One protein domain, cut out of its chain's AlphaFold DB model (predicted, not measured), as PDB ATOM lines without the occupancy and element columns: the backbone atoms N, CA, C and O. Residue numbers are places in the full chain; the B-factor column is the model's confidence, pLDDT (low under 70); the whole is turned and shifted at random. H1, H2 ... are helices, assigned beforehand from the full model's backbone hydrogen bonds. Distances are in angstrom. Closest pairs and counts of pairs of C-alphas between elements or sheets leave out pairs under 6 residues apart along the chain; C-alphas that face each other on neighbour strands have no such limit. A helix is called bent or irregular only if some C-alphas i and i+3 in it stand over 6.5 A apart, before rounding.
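This is residues 2 to 135 of the 783 residues of an uncharacterized protein of Anncaliia algerae PRA339 (UniProt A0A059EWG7). Two helical hairpins, H2 with H3 and H4 with H5, pack on each other as successive layers along the longest axis, and H6 makes a further layer at one end, where it crosses H5. The short helix H1 sits at the other end, beyond H3, and a long link from H5 to H6 has no named element. The printed part has 134 residues, with six named helices in the order H1 to H6 and no named strand; its class is all helix. It is compact, with a radius of gyration of the C-alphas of 14.3 A, and spans 42 by 30 by 25 A.

Find C-alpha 5 at (5.278, 21.106, 43.782), where H1 begins; it runs over residues 5 to 11. Next look at residues 22 to 29 for H2, which is only just irregular: C-alphas 23 and 26 are 7.0 A apart. H3 covers residues 37 to 51 and is 21.2 A long. H4, residues 63 to 78, starts at C-alpha 63 at (4.502, 36.337, 22.562) and is 22.4 A long. H5 covers residues 83 to 97, 20.9 A. H6 covers residues 118 to 131, 20.1 A, and ends at C-alpha 131 at (11.033, 52.475, 33.965).

H3 and H5 are the hubs, touching three helices each. H1 only just touches H3, through residues 39 to 43 of H3 alone, with 3 pairs of C-alphas within 8 A; the closest are those of Leu 10 and Lys 42, 6.7 A apart. H2 and H3 form a helical hairpin at a shallow tilt of 27 degrees, opposite ways, with the C-alphas of Ile 22 and Ile 50 closest at 5.5 A. H3 touches H5 at a steep tilt of 43 degrees, the same way; look at the C-alphas of Asn 48 and Asn 89, the closest at 5.7 A. H2 touches H4 through residues 65 to 69 of H4 alone, closest at the C-alphas of Ile 29 and Glu 65, 6.8 A. H4 and H5 form a helical hairpin at a shallow tilt of 22 degrees, opposite ways, with the C-alphas of Asn 73 and Ala 86 closest at 5.1 A. H5 touches H6 at a steep tilt of 50 degrees, the same way; the closest C-alphas are those of Ser 87 and Val 124, 4.9 A apart. H3 and H6 are apart. The helix packing is mostly crossed, only just: 2 of 6 touching pairs are at a shallow tilt. In H1, H3, H4, H5 and H6 every O i to N i+4 pair is within hydrogen-bond range, and in H2 2 of 4 are.

The two C-alphas farthest apart are those of Ile 4 and Lys 135, 43.6 A. The printed part has no cut. The links from H3 to H4 and from H5 to H6 are long; in the latter, residues 110 to 111 form short antiparallel pairings with residues 106 to 107 and 114 to 115. Mean pLDDT of the printed part is 76.4, and 31 residues are under 70, among them residues 2 to 21 and 99 to 103.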
ATOM      1  N   HIS A   2       8.880  19.645  39.967       41.03
ATOM      2  CA  HIS A   2       7.818  18.974  39.211       41.03
ATOM      3  C   HIS A   2       6.519  19.792  39.284       41.03
ATOM      4  O   HIS A   2       6.279  20.491  40.261       41.03
ATOM      5  N   LYS A   3       5.664  19.677  38.258       44.41
ATOM      6  CA  LYS A   3       4.365  20.371  38.082       44.41
ATOM      7  C   LYS A   3       3.431  20.383  39.309       44.41
ATOM      8  O   LYS A   3       2.534  21.212  39.369       44.41
ATOM      9  N   ILE A   4       3.623  19.448  40.240       44.31
ATOM     10  CA  ILE A   4       2.805  19.242  41.443       44.31
ATOM     11  C   ILE A   4       3.359  20.032  42.651       44.31
ATOM     12  O   ILE A   4       2.593  20.414  43.529       44.31
ATOM     13  N   ASP A   5       4.651  20.384  42.662       55.94
ATOM     14  CA  ASP A   5       5.278  21.106  43.782       55.94
ATOM     15  C   ASP A   5       4.936  22.598  43.806       55.94
ATOM     16  O   ASP A   5       4.941  23.210  44.867       55.94
ATOM     17  N   LEU A   6       4.623  23.206  42.656       57.78
ATOM     18  CA  LEU A   6       4.398  24.652  42.592       57.78
ATOM     19  C   LEU A   6       3.077  25.068  43.259       57.78
ATOM     20  O   LEU A   6       3.036  26.071  43.963       57.78
ATOM     21  N   ILE A   7       2.015  24.276  43.068       56.47
ATOM     22  CA  ILE A   7       0.702  24.517  43.689       56.47
ATOM     23  C   ILE A   7       0.786  24.259  45.202       56.47
ATOM     24  O   ILE A   7       0.347  25.097  45.982       56.47
ATOM     25  N   ASN A   8       1.466  23.186  45.624       55.44
ATOM     26  CA  ASN A   8       1.682  22.886  47.045       55.44
ATOM     27  C   ASN A   8       2.573  23.933  47.746       55.44
ATOM     28  O   ASN A   8       2.329  24.284  48.898       55.44
ATOM     29  N   CYS A   9       3.585  24.483  47.062       58.03
ATOM     30  CA  CYS A   9       4.376  25.607  47.579       58.03
ATOM     31  C   CYS A   9       3.556  26.898  47.697       58.03
ATOM     32  O   CYS A   9       3.793  27.673  48.618       58.03
ATOM     33  N   LEU A  10       2.597  27.123  46.791       56.94
ATOM     34  CA  LEU A  10       1.683  28.263  46.854       56.94
ATOM     35  C   LEU A  10       0.665  28.128  47.996       56.94
ATOM     36  O   LEU A  10       0.195  29.138  48.510       56.94
ATOM     37  N   GLU A  11       0.324  26.920  48.445       56.44
ATOM     38  CA  GLU A  11      -0.593  26.726  49.576       56.44
ATOM     39  C   GLU A  11       0.032  27.064  50.943       56.44
ATOM     40  O   GLU A  11      -0.707  27.493  51.828       56.44
ATOM     41  N   ASN A  12       1.362  27.010  51.086       56.53
ATOM     42  CA  ASN A  12       2.082  27.409  52.304       56.53
ATOM     43  C   ASN A  12       2.186  28.944  52.457       56.53
ATOM     44  O   ASN A  12       2.358  29.672  51.480       56.53
ATOM     45  N   ASP A  13       2.094  29.450  53.690       49.66
ATOM     46  CA  ASP A  13       1.912  30.887  53.977       49.66
ATOM     47  C   ASP A  13       3.207  31.741  53.974       49.66
ATOM     48  O   ASP A  13       3.129  32.959  54.101       49.66
ATOM     49  N   ASN A  14       4.387  31.152  53.735       49.91
ATOM     50  CA  ASN A  14       5.691  31.848  53.768       49.91
ATOM     51  C   ASN A  14       6.293  32.098  52.365       49.91
ATOM     52  O   ASN A  14       7.426  31.711  52.084       49.91
ATOM     53  N   LEU A  15       5.543  32.728  51.456       54.66
ATOM     54  CA  LEU A  15       6.013  33.022  50.086       54.66
ATOM     55  C   LEU A  15       6.979  34.220  49.989       54.66
ATOM     56  O   LEU A  15       7.687  34.336  48.991       54.66
ATOM     57  N   GLU A  16       7.029  35.102  50.991       48.50
ATOM     58  CA  GLU A  16       7.823  36.345  50.943       48.50
ATOM     59  C   GLU A  16       9.344  36.128  51.098       48.50
ATOM     60  O   GLU A  16      10.123  36.995  50.709       48.50
ATOM     61  N   GLU A  17       9.784  34.966  51.594       44.88
ATOM     62  CA  GLU A  17      11.206  34.660  51.858       44.88
ATOM     63  C   GLU A  17      11.864  33.738  50.810       44.88
ATOM     64  O   GLU A  17      13.063  33.461  50.883       44.88
ATOM     65  N   ALA A  18      11.115  33.256  49.812       53.56
ATOM     66  CA  ALA A  18      11.621  32.310  48.818       53.56
ATOM     67  C   ALA A  18      12.142  33.019  47.552       53.56
ATOM     68  O   ALA A  18      11.407  33.726  46.860       53.56
ATOM     69  N   SER A  19      13.416  32.803  47.201       53.44
ATOM     70  CA  SER A  19      13.992  33.267  45.933       53.44
ATOM     71  C   SER A  19      13.595  32.329  44.787       53.44
ATOM     72  O   SER A  19      14.055  31.192  44.689       53.44
ATOM     73  N   PHE A  20      12.718  32.802  43.898       65.25
ATOM     74  CA  PHE A  20      12.265  32.037  42.733       65.25
ATOM     75  C   PHE A  20      13.055  32.405  41.468       65.25
ATOM     76  O   PHE A  20      13.249  33.578  41.153       65.25
ATOM     77  N   ASP A  21      13.490  31.386  40.724       69.88
ATOM     78  CA  ASP A  21      14.177  31.543  39.438       69.88
ATOM     79  C   ASP A  21      13.190  31.956  38.332       69.88
ATOM     80  O   ASP A  21      12.116  31.365  38.187       69.88
ATOM     81  N   ILE A  22      13.575  32.927  37.497       73.75
ATOM     82  CA  ILE A  22      12.765  33.419  36.374       73.75
ATOM     83  C   ILE A  22      12.358  32.328  35.374       73.75
ATOM     84  O   ILE A  22      11.309  32.426  34.741       73.75
ATOM     85  N   ARG A  23      13.126  31.235  35.282       77.06
ATOM     86  CA  ARG A  23      12.823  30.069  34.433       77.06
ATOM     87  C   ARG A  23      11.552  29.317  34.842       77.06
ATOM     88  O   ARG A  23      11.077  28.488  34.072       77.06
ATOM     89  N   ILE A  24      10.999  29.589  36.025       79.12
ATOM     90  CA  ILE A  24       9.748  28.988  36.518       79.12
ATOM     91  C   ILE A  24       8.512  29.702  35.934       79.12
ATOM     92  O   ILE A  24       7.430  29.116  35.864       79.12
ATOM     93  N   LEU A  25       8.668  30.937  35.444       81.94
ATOM     94  CA  LEU A  25       7.575  31.778  34.953       81.94
ATOM     95  C   LEU A  25       6.692  31.134  33.854       81.94
ATOM     96  O   LEU A  25       5.474  31.271  33.961       81.94
ATOM     97  N   PRO A  26       7.212  30.381  32.857       84.38
ATOM     98  CA  PRO A  26       6.364  29.696  31.871       84.38
ATOM     99  C   PRO A  26       5.389  28.684  32.496       84.38
ATOM    100  O   PRO A  26       4.247  28.558  32.058       84.38
ATOM    101  N   GLU A  27       5.811  27.959  33.537       80.44
ATOM    102  CA  GLU A  27       4.942  26.995  34.228       80.44
ATOM    103  C   GLU A  27       3.903  27.702  35.111       80.44
ATOM    104  O   GLU A  27       2.773  27.225  35.210       80.44
ATOM    105  N   VAL A  28       4.241  28.869  35.677       82.06
ATOM    106  CA  VAL A  28       3.295  29.737  36.407       82.06
ATOM    107  C   VAL A  28       2.189  30.251  35.480       82.06
ATOM    108  O   VAL A  28       1.028  30.292  35.871       82.06
ATOM    109  N   ILE A  29       2.509  30.605  34.232       84.75
ATOM    110  CA  ILE A  29       1.515  31.127  33.277       84.75
ATOM    111  C   ILE A  29       0.460  30.073  32.929       84.75
ATOM    112  O   ILE A  29      -0.724  30.384  32.860       84.75
ATOM    113  N   LYS A  30       0.857  28.803  32.784       82.56
ATOM    114  CA  LYS A  30      -0.055  27.699  32.420       82.56
ATOM    115  C   LYS A  30      -1.162  27.435  33.444       82.56
ATOM    116  O   LYS A  30      -2.132  26.751  33.118       82.56
ATOM    117  N   ILE A  31      -0.996  27.907  34.679       81.19
ATOM    118  CA  ILE A  31      -1.959  27.700  35.768       81.19
ATOM    119  C   ILE A  31      -2.833  28.928  36.046       81.19
ATOM    120  O   ILE A  31      -3.785  28.803  36.812       81.19
ATOM    121  N   ILE A  32      -2.572  30.069  35.395       83.19
ATOM    122  CA  ILE A  32      -3.336  31.314  35.565       83.19
ATOM    123  C   ILE A  32      -4.838  31.097  35.323       83.19
ATOM    124  O   ILE A  32      -5.649  31.445  36.176       83.19
ATOM    125  N   ASP A  33      -5.204  30.454  34.213       73.06
ATOM    126  CA  ASP A  33      -6.611  30.259  33.823       73.06
ATOM    127  C   ASP A  33      -7.370  29.274  34.730       73.06
ATOM    128  O   ASP A  33      -8.584  29.117  34.614       73.06
ATOM    129  N   ARG A  34      -6.655  28.571  35.618       73.00
ATOM    130  CA  ARG A  34      -7.204  27.539  36.513       73.00
ATOM    131  C   ARG A  34      -7.287  27.996  37.968       73.00
ATOM    132  O   ARG A  34      -7.705  27.207  38.811       73.00
ATOM    133  N   ALA A  35      -6.851  29.218  38.268       71.88
ATOM    134  CA  ALA A  35      -6.777  29.717  39.630       71.88
ATOM    135  C   ALA A  35      -8.149  30.146  40.165       71.88
ATOM    136  O   ALA A  35      -8.888  30.880  39.509       71.88
ATOM    137  N   ASP A  36      -8.469  29.706  41.385       75.69
ATOM    138  CA  ASP A  36      -9.540  30.304  42.176       75.69
ATOM    139  C   ASP A  36      -9.094  31.662  42.748       75.69
ATOM    140  O   ASP A  36      -7.942  32.066  42.607       75.69
ATOM    141  N   GLU A  37      -9.994  32.399  43.400       73.81
ATOM    142  CA  GLU A  37      -9.702  33.758  43.878       73.81
ATOM    143  C   GLU A  37      -8.526  33.817  44.877       73.81
ATOM    144  O   GLU A  37      -7.714  34.744  44.834       73.81
ATOM    145  N   LYS A  38      -8.375  32.800  45.737       75.94
ATOM    146  CA  LYS A  38      -7.287  32.732  46.725       75.94
ATOM    147  C   LYS A  38      -5.946  32.440  46.049       75.94
ATOM    148  O   LYS A  38      -4.944  33.087  46.367       75.94
ATOM    149  N   LEU A  39      -5.918  31.502  45.103       78.44
ATOM    150  CA  LEU A  39      -4.734  31.177  44.313       78.44
ATOM    151  C   LEU A  39      -4.362  32.331  43.376       78.44
ATOM    152  O   LEU A  39      -3.181  32.617  43.206       78.44
ATOM    153  N   HIS A  40      -5.349  33.050  42.839       81.44
ATOM    154  CA  HIS A  40      -5.169  34.221  41.975       81.44
ATOM    155  C   HIS A  40      -4.348  35.315  42.670       81.44
ATOM    156  O   HIS A  40      -3.394  35.834  42.090       81.44
ATOM    157  N   LEU A  41      -4.662  35.625  43.933       80.94
ATOM    158  CA  LEU A  41      -3.914  36.601  44.735       80.94
ATOM    159  C   LEU A  41      -2.468  36.152  44.992       80.94
ATOM    160  O   LEU A  41      -1.537  36.942  44.824       80.94
ATOM    161  N   LYS A  42      -2.263  34.875  45.346       81.25
ATOM    162  CA  LYS A  42      -0.920  34.319  45.577       81.25
ATOM    163  C   LYS A  42      -0.080  34.290  44.295       81.25
ATOM    164  O   LYS A  42       1.100  34.628  44.332       81.25
ATOM    165  N   LEU A  43      -0.692  33.956  43.156       84.62
ATOM    166  CA  LEU A  43      -0.042  33.976  41.845       84.62
ATOM    167  C   LEU A  43       0.392  35.385  41.446       84.62
ATOM    168  O   LEU A  43       1.502  35.555  40.950       84.62
ATOM    169  N   LEU A  44      -0.436  36.400  41.689       84.88
ATOM    170  CA  LEU A  44      -0.096  37.784  41.365       84.88
ATOM    171  C   LEU A  44       1.142  38.276  42.138       84.88
ATOM    172  O   LEU A  44       2.028  38.903  41.548       84.88
ATOM    173  N   THR A  45       1.224  37.960  43.435       82.75
ATOM    174  CA  THR A  45       2.386  38.279  44.281       82.75
ATOM    175  C   THR A  45       3.619  37.479  43.864       82.75
ATOM    176  O   THR A  45       4.696  38.054  43.732       82.75
ATOM    177  N   LEU A  46       3.468  36.182  43.572       83.12
ATOM    178  CA  LEU A  46       4.568  35.345  43.086       83.12
ATOM    179  C   LEU A  46       5.136  35.873  41.760       83.12
ATOM    180  O   LEU A  46       6.351  35.997  41.611       83.12
ATOM    181  N   ILE A  47       4.266  36.219  40.806       86.31
ATOM    182  CA  ILE A  47       4.667  36.792  39.516       86.31
ATOM    183  C   ILE A  47       5.482  38.066  39.739       86.31
ATOM    184  O   ILE A  47       6.533  38.200  39.120       86.31
ATOM    185  N   ASN A  48       5.059  38.950  40.649       85.19
ATOM    186  CA  ASN A  48       5.798  40.170  40.988       85.19
ATOM    187  C   ASN A  48       7.225  39.875  41.466       85.19
ATOM    188  O   ASN A  48       8.182  40.446  40.944       85.19
ATOM    189  N   THR A  49       7.377  38.938  42.406       79.88
ATOM    190  CA  THR A  49       8.690  38.515  42.920       79.88
ATOM    191  C   THR A  49       9.590  37.982  41.806       79.88
ATOM    192  O   THR A  49      10.786  38.266  41.782       79.88
ATOM    193  N   ILE A  50       9.020  37.248  40.847       80.00
ATOM    194  CA  ILE A  50       9.774  36.657  39.738       80.00
ATOM    195  C   ILE A  50      10.219  37.721  38.718       80.00
ATOM    196  O   ILE A  50      11.389  37.742  38.318       80.00
ATOM    197  N   ILE A  51       9.306  38.601  38.289       80.50
ATOM    198  CA  ILE A  51       9.552  39.564  37.200       80.50
ATOM    199  C   ILE A  51      10.312  40.819  37.641       80.50
ATOM    200  O   ILE A  51      10.781  41.563  36.787       80.50
ATOM    201  N   LEU A  52      10.473  41.049  38.947       72.75
ATOM    202  CA  LEU A  52      11.339  42.101  39.495       72.75
ATOM    203  C   LEU A  52      12.808  41.972  39.050       72.75
ATOM    204  O   LEU A  52      13.560  42.946  39.112       72.75
ATOM    205  N   ASN A  53      13.221  40.797  38.568       67.12
ATOM    206  CA  ASN A  53      14.535  40.606  37.970       67.12
ATOM    207  C   ASN A  53      14.645  41.326  36.606       67.12
ATOM    208  O   ASN A  53      13.750  41.201  35.770       67.12
ATOM    209  N   PRO A  54      15.762  42.017  36.310       63.91
ATOM    210  CA  PRO A  54      15.909  42.894  35.138       63.91
ATOM    211  C   PRO A  54      16.073  42.161  33.789       63.91
ATOM    212  O   PRO A  54      16.628  42.722  32.845       63.91
ATOM    213  N   PHE A  55      15.632  40.909  33.672       70.31
ATOM    214  CA  PHE A  55      15.781  40.122  32.449       70.31
ATOM    215  C   PHE A  55      14.737  40.498  31.387       70.31
ATOM    216  O   PHE A  55      13.583  40.816  31.691       70.31
ATOM    217  N   ASP A  56      15.139  40.405  30.117       74.94
ATOM    218  CA  ASP A  56      14.213  40.505  28.990       74.94
ATOM    219  C   ASP A  56      13.303  39.264  28.961       74.94
ATOM    220  O   ASP A  56      13.726  38.159  28.613       74.94
ATOM    221  N   LEU A  57      12.034  39.461  29.329       80.25
ATOM    222  CA  LEU A  57      11.022  38.405  29.395       80.25
ATOM    223  C   LEU A  57      10.813  37.703  28.053       80.25
ATOM    224  O   LEU A  57      10.461  36.529  28.024       80.25
ATOM    225  N   SER A  58      11.056  38.392  26.942       73.69
ATOM    226  CA  SER A  58      10.857  37.842  25.601       73.69
ATOM    227  C   SER A  58      11.940  36.850  25.159       73.69
ATOM    228  O   SER A  58      11.790  36.209  24.120       73.69
ATOM    229  N   LEU A  59      13.015  36.701  25.941       78.44
ATOM    230  CA  LEU A  59      14.003  35.630  25.770       78.44
ATOM    231  C   LEU A  59      13.560  34.312  26.425       78.44
ATOM    232  O   LEU A  59      14.145  33.268  26.147       78.44
ATOM    233  N   ILE A  60      12.560  34.362  27.308       80.88
ATOM    234  CA  ILE A  60      12.131  33.237  28.155       80.88
ATOM    235  C   ILE A  60      10.672  32.855  27.868       80.88
ATOM    236  O   ILE A  60      10.307  31.690  27.998       80.88
ATOM    237  N   LEU A  61       9.847  33.822  27.460       83.44
ATOM    238  CA  LEU A  61       8.425  33.661  27.176       83.44
ATOM    239  C   LEU A  61       8.114  33.912  25.699       83.44
ATOM    240  O   LEU A  61       8.626  34.849  25.082       83.44
ATOM    241  N   SER A  62       7.200  33.118  25.148       85.00
ATOM    242  CA  SER A  62       6.594  33.372  23.842       85.00
ATOM    243  C   SER A  62       5.678  34.602  23.870       85.00
ATOM    244  O   SER A  62       5.167  35.019  24.911       85.00
ATOM    245  N   LYS A  63       5.397  35.174  22.692       81.56
ATOM    246  CA  LYS A  63       4.502  36.337  22.562       81.56
ATOM    247  C   LYS A  63       3.101  36.064  23.135       81.56
ATOM    248  O   LYS A  63       2.527  36.952  23.756       81.56
ATOM    249  N   GLN A  64       2.576  34.845  22.982       84.25
ATOM    250  CA  GLN A  64       1.279  34.438  23.544       84.25
ATOM    251  C   GLN A  64       1.300  34.360  25.079       84.25
ATOM    252  O   GLN A  64       0.371  34.836  25.728       84.25
ATOM    253  N   GLU A  65       2.372  33.828  25.667       86.25
ATOM    254  CA  GLU A  65       2.544  33.767  27.127       86.25
ATOM    255  C   GLU A  65       2.664  35.169  27.738       86.25
ATOM    256  O   GLU A  65       2.060  35.457  28.771       86.25
ATOM    257  N   ILE A  66       3.365  36.083  27.062       85.19
ATOM    258  CA  ILE A  66       3.446  37.488  27.475       85.19
ATOM    259  C   ILE A  66       2.067  38.162  27.398       85.19
ATOM    260  O   ILE A  66       1.692  38.875  28.327       85.19
ATOM    261  N   TYR A  67       1.290  37.932  26.330       85.88
ATOM    262  CA  TYR A  67      -0.084  38.445  26.243       85.88
ATOM    263  C   TYR A  67      -0.978  37.897  27.355       85.88
ATOM    264  O   TYR A  67      -1.745  38.662  27.930       85.88
ATOM    265  N   SER A  68      -0.822  36.620  27.711       86.75
ATOM    266  CA  SER A  68      -1.570  35.994  28.809       86.75
ATOM    267  C   SER A  68      -1.247  36.657  30.153       86.75
ATOM    268  O   SER A  68      -2.144  36.946  30.939       86.75
ATOM    269  N   LEU A  69       0.025  36.999  30.403       88.44
ATOM    270  CA  LEU A  69       0.416  37.777  31.584       88.44
ATOM    271  C   LEU A  69      -0.159  39.199  31.578       88.44
ATOM    272  O   LEU A  69      -0.566  39.704  32.628       88.44
ATOM    273  N   VAL A  70      -0.182  39.861  30.418       87.88
ATOM    274  CA  VAL A  70      -0.790  41.192  30.270       87.88
ATOM    275  C   VAL A  70      -2.283  41.123  30.586       87.88
ATOM    276  O   VAL A  70      -2.758  41.881  31.427       87.88
ATOM    277  N   GLU A  71      -3.002  40.185  29.974       87.69
ATOM    278  CA  GLU A  71      -4.430  39.956  30.195       87.69
ATOM    279  C   GLU A  71      -4.731  39.606  31.658       87.69
ATOM    280  O   GLU A  71      -5.629  40.192  32.258       87.69
ATOM    281  N   PHE A  72      -3.924  38.745  32.280       88.81
ATOM    282  CA  PHE A  72      -4.056  38.389  33.692       88.81
ATOM    283  C   PHE A  72      -3.968  39.600  34.626       88.81
ATOM    284  O   PHE A  72      -4.814  39.783  35.508       88.81
ATOM    285  N   ASN A  73      -2.964  40.462  34.433       89.31
ATOM    286  CA  ASN A  73      -2.804  41.658  35.261       89.31
ATOM    287  C   ASN A  73      -3.907  42.689  34.978       89.31
ATOM    288  O   ASN A  73      -4.388  43.328  35.910       89.31
ATOM    289  N   ILE A  74      -4.368  42.816  33.730       87.19
ATOM    290  CA  ILE A  74      -5.500  43.687  33.380       87.19
ATOM    291  C   ILE A  74      -6.797  43.201  34.031       87.19
ATOM    292  O   ILE A  74      -7.506  43.998  34.642       87.19
ATOM    293  N   ASN A  75      -7.077  41.901  33.976       86.50
ATOM    294  CA  ASN A  75      -8.240  41.302  34.629       86.50
ATOM    295  C   ASN A  75      -8.170  41.448  36.155       86.50
ATOM    296  O   ASN A  75      -9.196  41.656  36.800       86.50
ATOM    297  N   SER A  76      -6.967  41.393  36.734       87.38
ATOM    298  CA  SER A  76      -6.751  41.653  38.164       87.38
ATOM    299  C   SER A  76      -7.065  43.106  38.528       87.38
ATOM    300  O   SER A  76      -7.747  43.353  39.519       87.38
ATOM    301  N   LEU A  77      -6.644  44.064  37.692       86.00
ATOM    302  CA  LEU A  77      -6.978  45.482  37.855       86.00
ATOM    303  C   LEU A  77      -8.477  45.750  37.682       86.00
ATOM    304  O   LEU A  77      -9.032  46.533  38.436       86.00
ATOM    305  N   ALA A  78      -9.142  45.088  36.732       82.75
ATOM    306  CA  ALA A  78     -10.586  45.228  36.522       82.75
ATOM    307  C   ALA A  78     -11.425  44.697  37.700       82.75
ATOM    308  O   ALA A  78     -12.569  45.114  37.871       82.75
ATOM    309  N   LYS A  79     -10.862  43.782  38.500       82.56
ATOM    310  CA  LYS A  79     -11.469  43.222  39.718       82.56
ATOM    311  C   LYS A  79     -10.993  43.912  41.008       82.56
ATOM    312  O   LYS A  79     -11.292  43.416  42.087       82.56
ATOM    313  N   ASP A  80     -10.225  45.001  40.911       79.50
ATOM    314  CA  ASP A  80      -9.613  45.709  42.047       79.50
ATOM    315  C   ASP A  80      -8.726  44.832  42.963       79.50
ATOM    316  O   ASP A  80      -8.475  45.160  44.125       79.50
ATOM    317  N   LEU A  81      -8.182  43.727  42.444       77.81
ATOM    318  CA  LEU A  81      -7.358  42.789  43.212       77.81
ATOM    319  C   LEU A  81      -5.895  43.242  43.226       77.81
ATOM    320  O   LEU A  81      -5.264  43.320  42.171       77.81
ATOM    321  N   LEU A  82      -5.342  43.506  44.423       82.25
ATOM    322  CA  LEU A  82      -3.922  43.852  44.635       82.25
ATOM    323  C   LEU A  82      -3.407  44.875  43.599       82.25
ATOM    324  O   LEU A  82      -2.366  44.699  42.960       82.25
ATOM    325  N   THR A  83      -4.174  45.951  43.422       83.12
ATOM    326  CA  THR A  83      -4.045  46.910  42.311       83.12
ATOM    327  C   THR A  83      -2.640  47.480  42.126       83.12
ATOM    328  O   THR A  83      -2.200  47.682  40.992       83.12
ATOM    329  N   GLU A  84      -1.896  47.714  43.212       84.25
ATOM    330  CA  GLU A  84      -0.510  48.180  43.136       84.25
ATOM    331  C   GLU A  84       0.426  47.133  42.518       84.25
ATOM    332  O   GLU A  84       1.212  47.478  41.631       84.25
ATOM    333  N   ILE A  85       0.311  45.873  42.944       84.81
ATOM    334  CA  ILE A  85       1.126  44.762  42.443       84.81
ATOM    335  C   ILE A  85       0.794  44.517  40.972       84.81
ATOM    336  O   ILE A  85       1.693  44.516  40.135       84.81
ATOM    337  N   ALA A  86      -0.493  44.422  40.623       88.00
ATOM    338  CA  ALA A  86      -0.922  44.221  39.240       88.00
ATOM    339  C   ALA A  86      -0.458  45.362  38.312       88.00
ATOM    340  O   ALA A  86       0.039  45.112  37.211       88.00
ATOM    341  N   SER A  87      -0.552  46.621  38.763       86.00
ATOM    342  CA  SER A  87      -0.087  47.781  37.985       86.00
ATOM    343  C   SER A  87       1.427  47.762  37.762       86.00
ATOM    344  O   SER A  87       1.913  48.166  36.704       86.00
ATOM    345  N   TYR A  88       2.180  47.335  38.776       86.00
ATOM    346  CA  TYR A  88       3.635  47.266  38.734       86.00
ATOM    347  C   TYR A  88       4.121  46.120  37.845       86.00
ATOM    348  O   TYR A  88       4.951  46.348  36.964       86.00
ATOM    349  N   ASN A  89       3.521  44.939  38.000       88.69
ATOM    350  CA  ASN A  89       3.759  43.785  37.145       88.69
ATOM    351  C   ASN A  89       3.536  44.137  35.681       88.69
ATOM    352  O   ASN A  89       4.416  43.944  34.843       88.69
ATOM    353  N   LEU A  90       2.371  44.719  35.386       89.00
ATOM    354  CA  LEU A  90       2.015  45.117  34.036       89.00
ATOM    355  C   LEU A  90       3.024  46.123  33.470       89.00
ATOM    356  O   LEU A  90       3.447  45.984  32.329       89.00
ATOM    357  N   ALA A  91       3.484  47.090  34.267       87.25
ATOM    358  CA  ALA A  91       4.504  48.031  33.819       87.25
ATOM    359  C   ALA A  91       5.850  47.361  33.494       87.25
ATOM    360  O   ALA A  91       6.446  47.673  32.464       87.25
ATOM    361  N   ILE A  92       6.325  46.428  34.323       86.06
ATOM    362  CA  ILE A  92       7.563  45.682  34.052       86.06
ATOM    363  C   ILE A  92       7.426  44.839  32.784       86.06
ATOM    364  O   ILE A  92       8.304  44.883  31.922       86.06
ATOM    365  N   ILE A  93       6.311  44.115  32.645       86.88
ATOM    366  CA  ILE A  93       6.053  43.259  31.484       86.88
ATOM    367  C   ILE A  93       6.075  44.095  30.204       86.88
ATOM    368  O   ILE A  93       6.799  43.775  29.262       86.88
ATOM    369  N   LEU A  94       5.334  45.206  30.187       85.62
ATOM    370  CA  LEU A  94       5.275  46.106  29.038       85.62
ATOM    371  C   LEU A  94       6.645  46.713  28.711       85.62
ATOM    372  O   LEU A  94       7.004  46.825  27.537       85.62
ATOM    373  N   ASN A  95       7.426  47.061  29.735       82.75
ATOM    374  CA  ASN A  95       8.763  47.606  29.559       82.75
ATOM    375  C   ASN A  95       9.737  46.610  28.918       82.75
ATOM    376  O   ASN A  95      10.382  46.936  27.921       82.75
ATOM    377  N   ASN A  96       9.845  45.416  29.502       79.75
ATOM    378  CA  ASN A  96      10.876  44.454  29.131       79.75
ATOM    379  C   ASN A  96      10.534  43.753  27.811       79.75
ATOM    380  O   ASN A  96      11.433  43.519  27.011       79.75
ATOM    381  N   ALA A  97       9.248  43.481  27.557       74.62
ATOM    382  CA  ALA A  97       8.825  42.692  26.403       74.62
ATOM    383  C   ALA A  97       8.451  43.507  25.152       74.62
ATOM    384  O   ALA A  97       8.588  42.988  24.046       74.62
ATOM    385  N   PHE A  98       7.958  44.746  25.292       71.62
ATOM    386  CA  PHE A  98       7.358  45.479  24.163       71.62
ATOM    387  C   PHE A  98       7.961  46.863  23.906       71.62
ATOM    388  O   PHE A  98       8.210  47.212  22.752       71.62
ATOM    389  N   ILE A  99       8.209  47.666  24.947       65.31
ATOM    390  CA  ILE A  99       8.738  49.036  24.784       65.31
ATOM    391  C   ILE A  99      10.187  49.014  24.298       65.31
ATOM    392  O   ILE A  99      10.536  49.785  23.409       65.31
ATOM    393  N   SER A 100      11.012  48.095  24.809       64.06
ATOM    394  CA  SER A 100      12.379  47.848  24.319       64.06
ATOM    395  C   SER A 100      12.448  47.586  22.802       64.06
ATOM    396  O   SER A 100      13.485  47.826  22.187       64.06
ATOM    397  N   ARG A 101      11.340  47.143  22.194       64.62
ATOM    398  CA  ARG A 101      11.219  46.760  20.780       64.62
ATOM    399  C   ARG A 101      10.364  47.719  19.942       64.62
ATOM    400  O   ARG A 101      10.159  47.459  18.762       64.62
ATOM    401  N   ASN A 102       9.878  48.824  20.518       67.19
ATOM    402  CA  ASN A 102       8.930  49.757  19.886       67.19
ATOM    403  C   ASN A 102       7.617  49.097  19.389       67.19
ATOM    404  O   ASN A 102       7.008  49.577  18.437       67.19
ATOM    405  N   GLU A 103       7.153  48.016  20.027       65.25
ATOM    406  CA  GLU A 103       5.958  47.252  19.603       65.25
ATOM    407  C   GLU A 103       4.664  47.640  20.353       65.25
ATOM    408  O   GLU A 103       3.630  46.984  20.209       65.25
ATOM    409  N   LEU A 104       4.703  48.676  21.197       71.62
ATOM    410  CA  LEU A 104       3.595  49.004  22.094       71.62
ATOM    411  C   LEU A 104       2.624  50.030  21.485       71.62
ATOM    412  O   LEU A 104       3.007  51.165  21.217       71.62
ATOM    413  N   ASN A 105       1.343  49.655  21.392       67.25
ATOM    414  CA  ASN A 105       0.233  50.568  21.108       67.25
ATOM    415  C   ASN A 105      -0.616  50.766  22.371       67.25
ATOM    416  O   ASN A 105      -1.180  49.810  22.908       67.25
ATOM    417  N   TYR A 106      -0.732  52.009  22.825       74.19
ATOM    418  CA  TYR A 106      -1.691  52.426  23.846       74.19
ATOM    419  C   TYR A 106      -2.446  53.665  23.357       74.19
ATOM    420  O   TYR A 106      -1.886  54.530  22.685       74.19
ATOM    421  N   SER A 107      -3.723  53.746  23.700       70.19
ATOM    422  CA  SER A 107      -4.587  54.914  23.498       70.19
ATOM    423  C   SER A 107      -5.373  55.158  24.785       70.19
ATOM    424  O   SER A 107      -5.283  54.340  25.700       70.19
ATOM    425  N   GLU A 108      -6.069  56.294  24.917       68.50
ATOM    426  CA  GLU A 108      -6.782  56.644  26.157       68.50
ATOM    427  C   GLU A 108      -7.574  55.439  26.700       68.50
ATOM    428  O   GLU A 108      -8.492  54.934  26.053       68.50
ATOM    429  N   ASN A 109      -7.175  54.964  27.886       79.62
ATOM    430  CA  ASN A 109      -7.780  53.847  28.619       79.62
ATOM    431  C   ASN A 109      -7.629  52.449  27.989       79.62
ATOM    432  O   ASN A 109      -8.357  51.528  28.367       79.62
ATOM    433  N   LYS A 110      -6.679  52.249  27.063       80.62
ATOM    434  CA  LYS A 110      -6.398  50.939  26.454       80.62
ATOM    435  C   LYS A 110      -4.909  50.628  26.351       80.62
ATOM    436  O   LYS A 110      -4.102  51.476  25.975       80.62
ATOM    437  N   ILE A 111      -4.561  49.371  26.622       79.69
ATOM    438  CA  ILE A 111      -3.233  48.800  26.357       79.69
ATOM    439  C   ILE A 111      -3.430  47.642  25.377       79.69
ATOM    440  O   ILE A 111      -4.178  46.705  25.665       79.69
ATOM    441  N   PHE A 112      -2.804  47.724  24.200       78.31
ATOM    442  CA  PHE A 112      -3.179  46.924  23.030       78.31
ATOM    443  C   PHE A 112      -4.678  47.095  22.716       78.31
ATOM    444  O   PHE A 112      -5.091  48.179  22.315       78.31
ATOM    445  N   ASN A 113      -5.495  46.063  22.949       76.50
ATOM    446  CA  ASN A 113      -6.948  46.080  22.736       76.50
ATOM    447  C   ASN A 113      -7.757  45.947  24.034       76.50
ATOM    448  O   ASN A 113      -8.988  45.972  23.994       76.50
ATOM    449  N   PHE A 114      -7.089  45.815  25.179       77.94
ATOM    450  CA  PHE A 114      -7.749  45.615  26.459       77.94
ATOM    451  C   PHE A 114      -8.124  46.962  27.085       77.94
ATOM    452  O   PHE A 114      -7.277  47.850  27.218       77.94
ATOM    453  N   GLY A 115      -9.399  47.112  27.450       77.19
ATOM    454  CA  GLY A 115      -9.916  48.291  28.140       77.19
ATOM    455  C   GLY A 115      -9.575  48.276  29.626       77.19
ATOM    456  O   GLY A 115      -9.696  47.247  30.284       77.19
ATOM    457  N   LEU A 116      -9.174  49.429  30.152       84.19
ATOM    458  CA  LEU A 116      -8.879  49.646  31.563       84.19
ATOM    459  C   LEU A 116      -9.661  50.855  32.076       84.19
ATOM    460  O   LEU A 116      -9.877  51.821  31.348       84.19
ATOM    461  N   GLY A 117     -10.041  50.833  33.354       83.69
ATOM    462  CA  GLY A 117     -10.498  52.048  34.027       83.69
ATOM    463  C   GLY A 117      -9.406  53.124  33.999       83.69
ATOM    464  O   GLY A 117      -8.219  52.816  34.124       83.69
ATOM    465  N   GLU A 118      -9.798  54.391  33.857       86.25
ATOM    466  CA  GLU A 118      -8.867  55.515  33.657       86.25
ATOM    467  C   GLU A 118      -7.815  55.634  34.775       86.25
ATOM    468  O   GLU A 118      -6.625  55.828  34.514       86.25
ATOM    469  N   ILE A 119      -8.225  55.428  36.030       86.44
ATOM    470  CA  ILE A 119      -7.335  55.434  37.200       86.44
ATOM    471  C   ILE A 119      -6.232  54.365  37.098       86.44
ATOM    472  O   ILE A 119      -5.067  54.651  37.383       86.44
ATOM    473  N   PHE A 120      -6.574  53.156  36.639       87.69
ATOM    474  CA  PHE A 120      -5.641  52.035  36.509       87.69
ATOM    475  C   PHE A 120      -4.733  52.205  35.303       87.69
ATOM    476  O   PHE A 120      -3.528  51.972  35.407       87.69
ATOM    477  N   PHE A 121      -5.279  52.696  34.189       88.75
ATOM    478  CA  PHE A 121      -4.491  53.042  33.014       88.75
ATOM    479  C   PHE A 121      -3.369  54.021  33.379       88.75
ATOM    480  O   PHE A 121      -2.191  53.735  33.150       88.75
ATOM    481  N   TYR A 122      -3.697  55.145  34.026       88.88
ATOM    482  CA  TYR A 122      -2.678  56.116  34.418       88.88
ATOM    483  C   TYR A 122      -1.748  55.595  35.522       88.88
ATOM    484  O   TYR A 122      -0.564  55.936  35.511       88.88
ATOM    485  N   ALA A 123      -2.216  54.748  36.444       88.19
ATOM    486  CA  ALA A 123      -1.350  54.116  37.443       88.19
ATOM    487  C   ALA A 123      -0.254  53.258  36.787       88.19
ATOM    488  O   ALA A 123       0.928  53.406  37.123       88.19
ATOM    489  N   VAL A 124      -0.630  52.438  35.799       88.44
ATOM    490  CA  VAL A 124       0.301  51.640  34.989       88.44
ATOM    491  C   VAL A 124       1.252  52.561  34.234       88.44
ATOM    492  O   VAL A 124       2.463  52.430  34.401       88.44
ATOM    493  N   MET A 125       0.733  53.552  33.494       88.00
ATOM    494  CA  MET A 125       1.540  54.524  32.736       88.00
ATOM    495  C   MET A 125       2.527  55.295  33.619       88.00
ATOM    496  O   MET A 125       3.642  55.597  33.196       88.00
ATOM    497  N   HIS A 126       2.171  55.583  34.869       89.38
ATOM    498  CA  HIS A 126       3.079  56.202  35.826       89.38
ATOM    499  C   HIS A 126       4.231  55.282  36.228       89.38
ATOM    500  O   HIS A 126       5.381  55.726  36.171       89.38
ATOM    501  N   LYS A 127       3.970  54.018  36.587       88.00
ATOM    502  CA  LYS A 127       5.047  53.056  36.894       88.00
ATOM    503  C   LYS A 127       5.946  52.861  35.665       88.00
ATOM    504  O   LYS A 127       7.165  52.966  35.762       88.00
ATOM    505  N   LEU A 128       5.331  52.736  34.498       85.56
ATOM    506  CA  LEU A 128       5.977  52.666  33.194       85.56
ATOM    507  C   LEU A 128       6.871  53.883  32.877       85.56
ATOM    508  O   LEU A 128       8.028  53.716  32.488       85.56
ATOM    509  N   SER A 129       6.399  55.110  33.125       86.38
ATOM    510  CA  SER A 129       7.187  56.339  32.917       86.38
ATOM    511  C   SER A 129       8.462  56.380  33.770       86.38
ATOM    512  O   SER A 129       9.471  56.952  33.350       86.38
ATOM    513  N   LYS A 130       8.463  55.731  34.946       84.31
ATOM    514  CA  LYS A 130       9.667  55.578  35.777       84.31
ATOM    515  C   LYS A 130      10.655  54.579  35.186       84.31
ATOM    516  O   LYS A 130      11.853  54.826  35.281       84.31
ATOM    517  N   LEU A 131      10.182  53.528  34.520       79.38
ATOM    518  CA  LEU A 131      11.033  52.475  33.965       79.38
ATOM    519  C   LEU A 131      11.717  52.892  32.645       79.38
ATOM    520  O   LEU A 131      12.929  52.753  32.555       79.38
ATOM    521  N   ASN A 132      11.032  53.505  31.659       70.44
ATOM    522  CA  ASN A 132      11.644  53.747  30.321       70.44
ATOM    523  C   ASN A 132      11.066  54.938  29.506       70.44
ATOM    524  O   ASN A 132      10.311  55.734  30.075       70.44
ATOM    525  N   LYS A 133      11.469  55.116  28.221       63.78
ATOM    526  CA  LYS A 133      10.962  56.154  27.300       63.78
ATOM    527  C   LYS A 133       9.527  55.882  26.883       63.78
ATOM    528  O   LYS A 133       9.265  54.996  26.081       63.78
ATOM    529  N   ILE A 134       8.602  56.686  27.386       69.44
ATOM    530  CA  ILE A 134       7.198  56.639  26.990       69.44
ATOM    531  C   ILE A 134       6.805  58.052  26.635       69.44
ATOM    532  O   ILE A 134       6.996  58.960  27.441       69.44
ATOM    533  N   LYS A 135       6.291  58.233  25.421       70.00
ATOM    534  CA  LYS A 135       5.747  59.506  24.962       70.00
ATOM    535  C   LYS A 135       4.232  59.379  25.011       70.00
ATOM    536  O   LYS A 135       3.635  58.714  24.170       70.00
TER     537      LYS A 135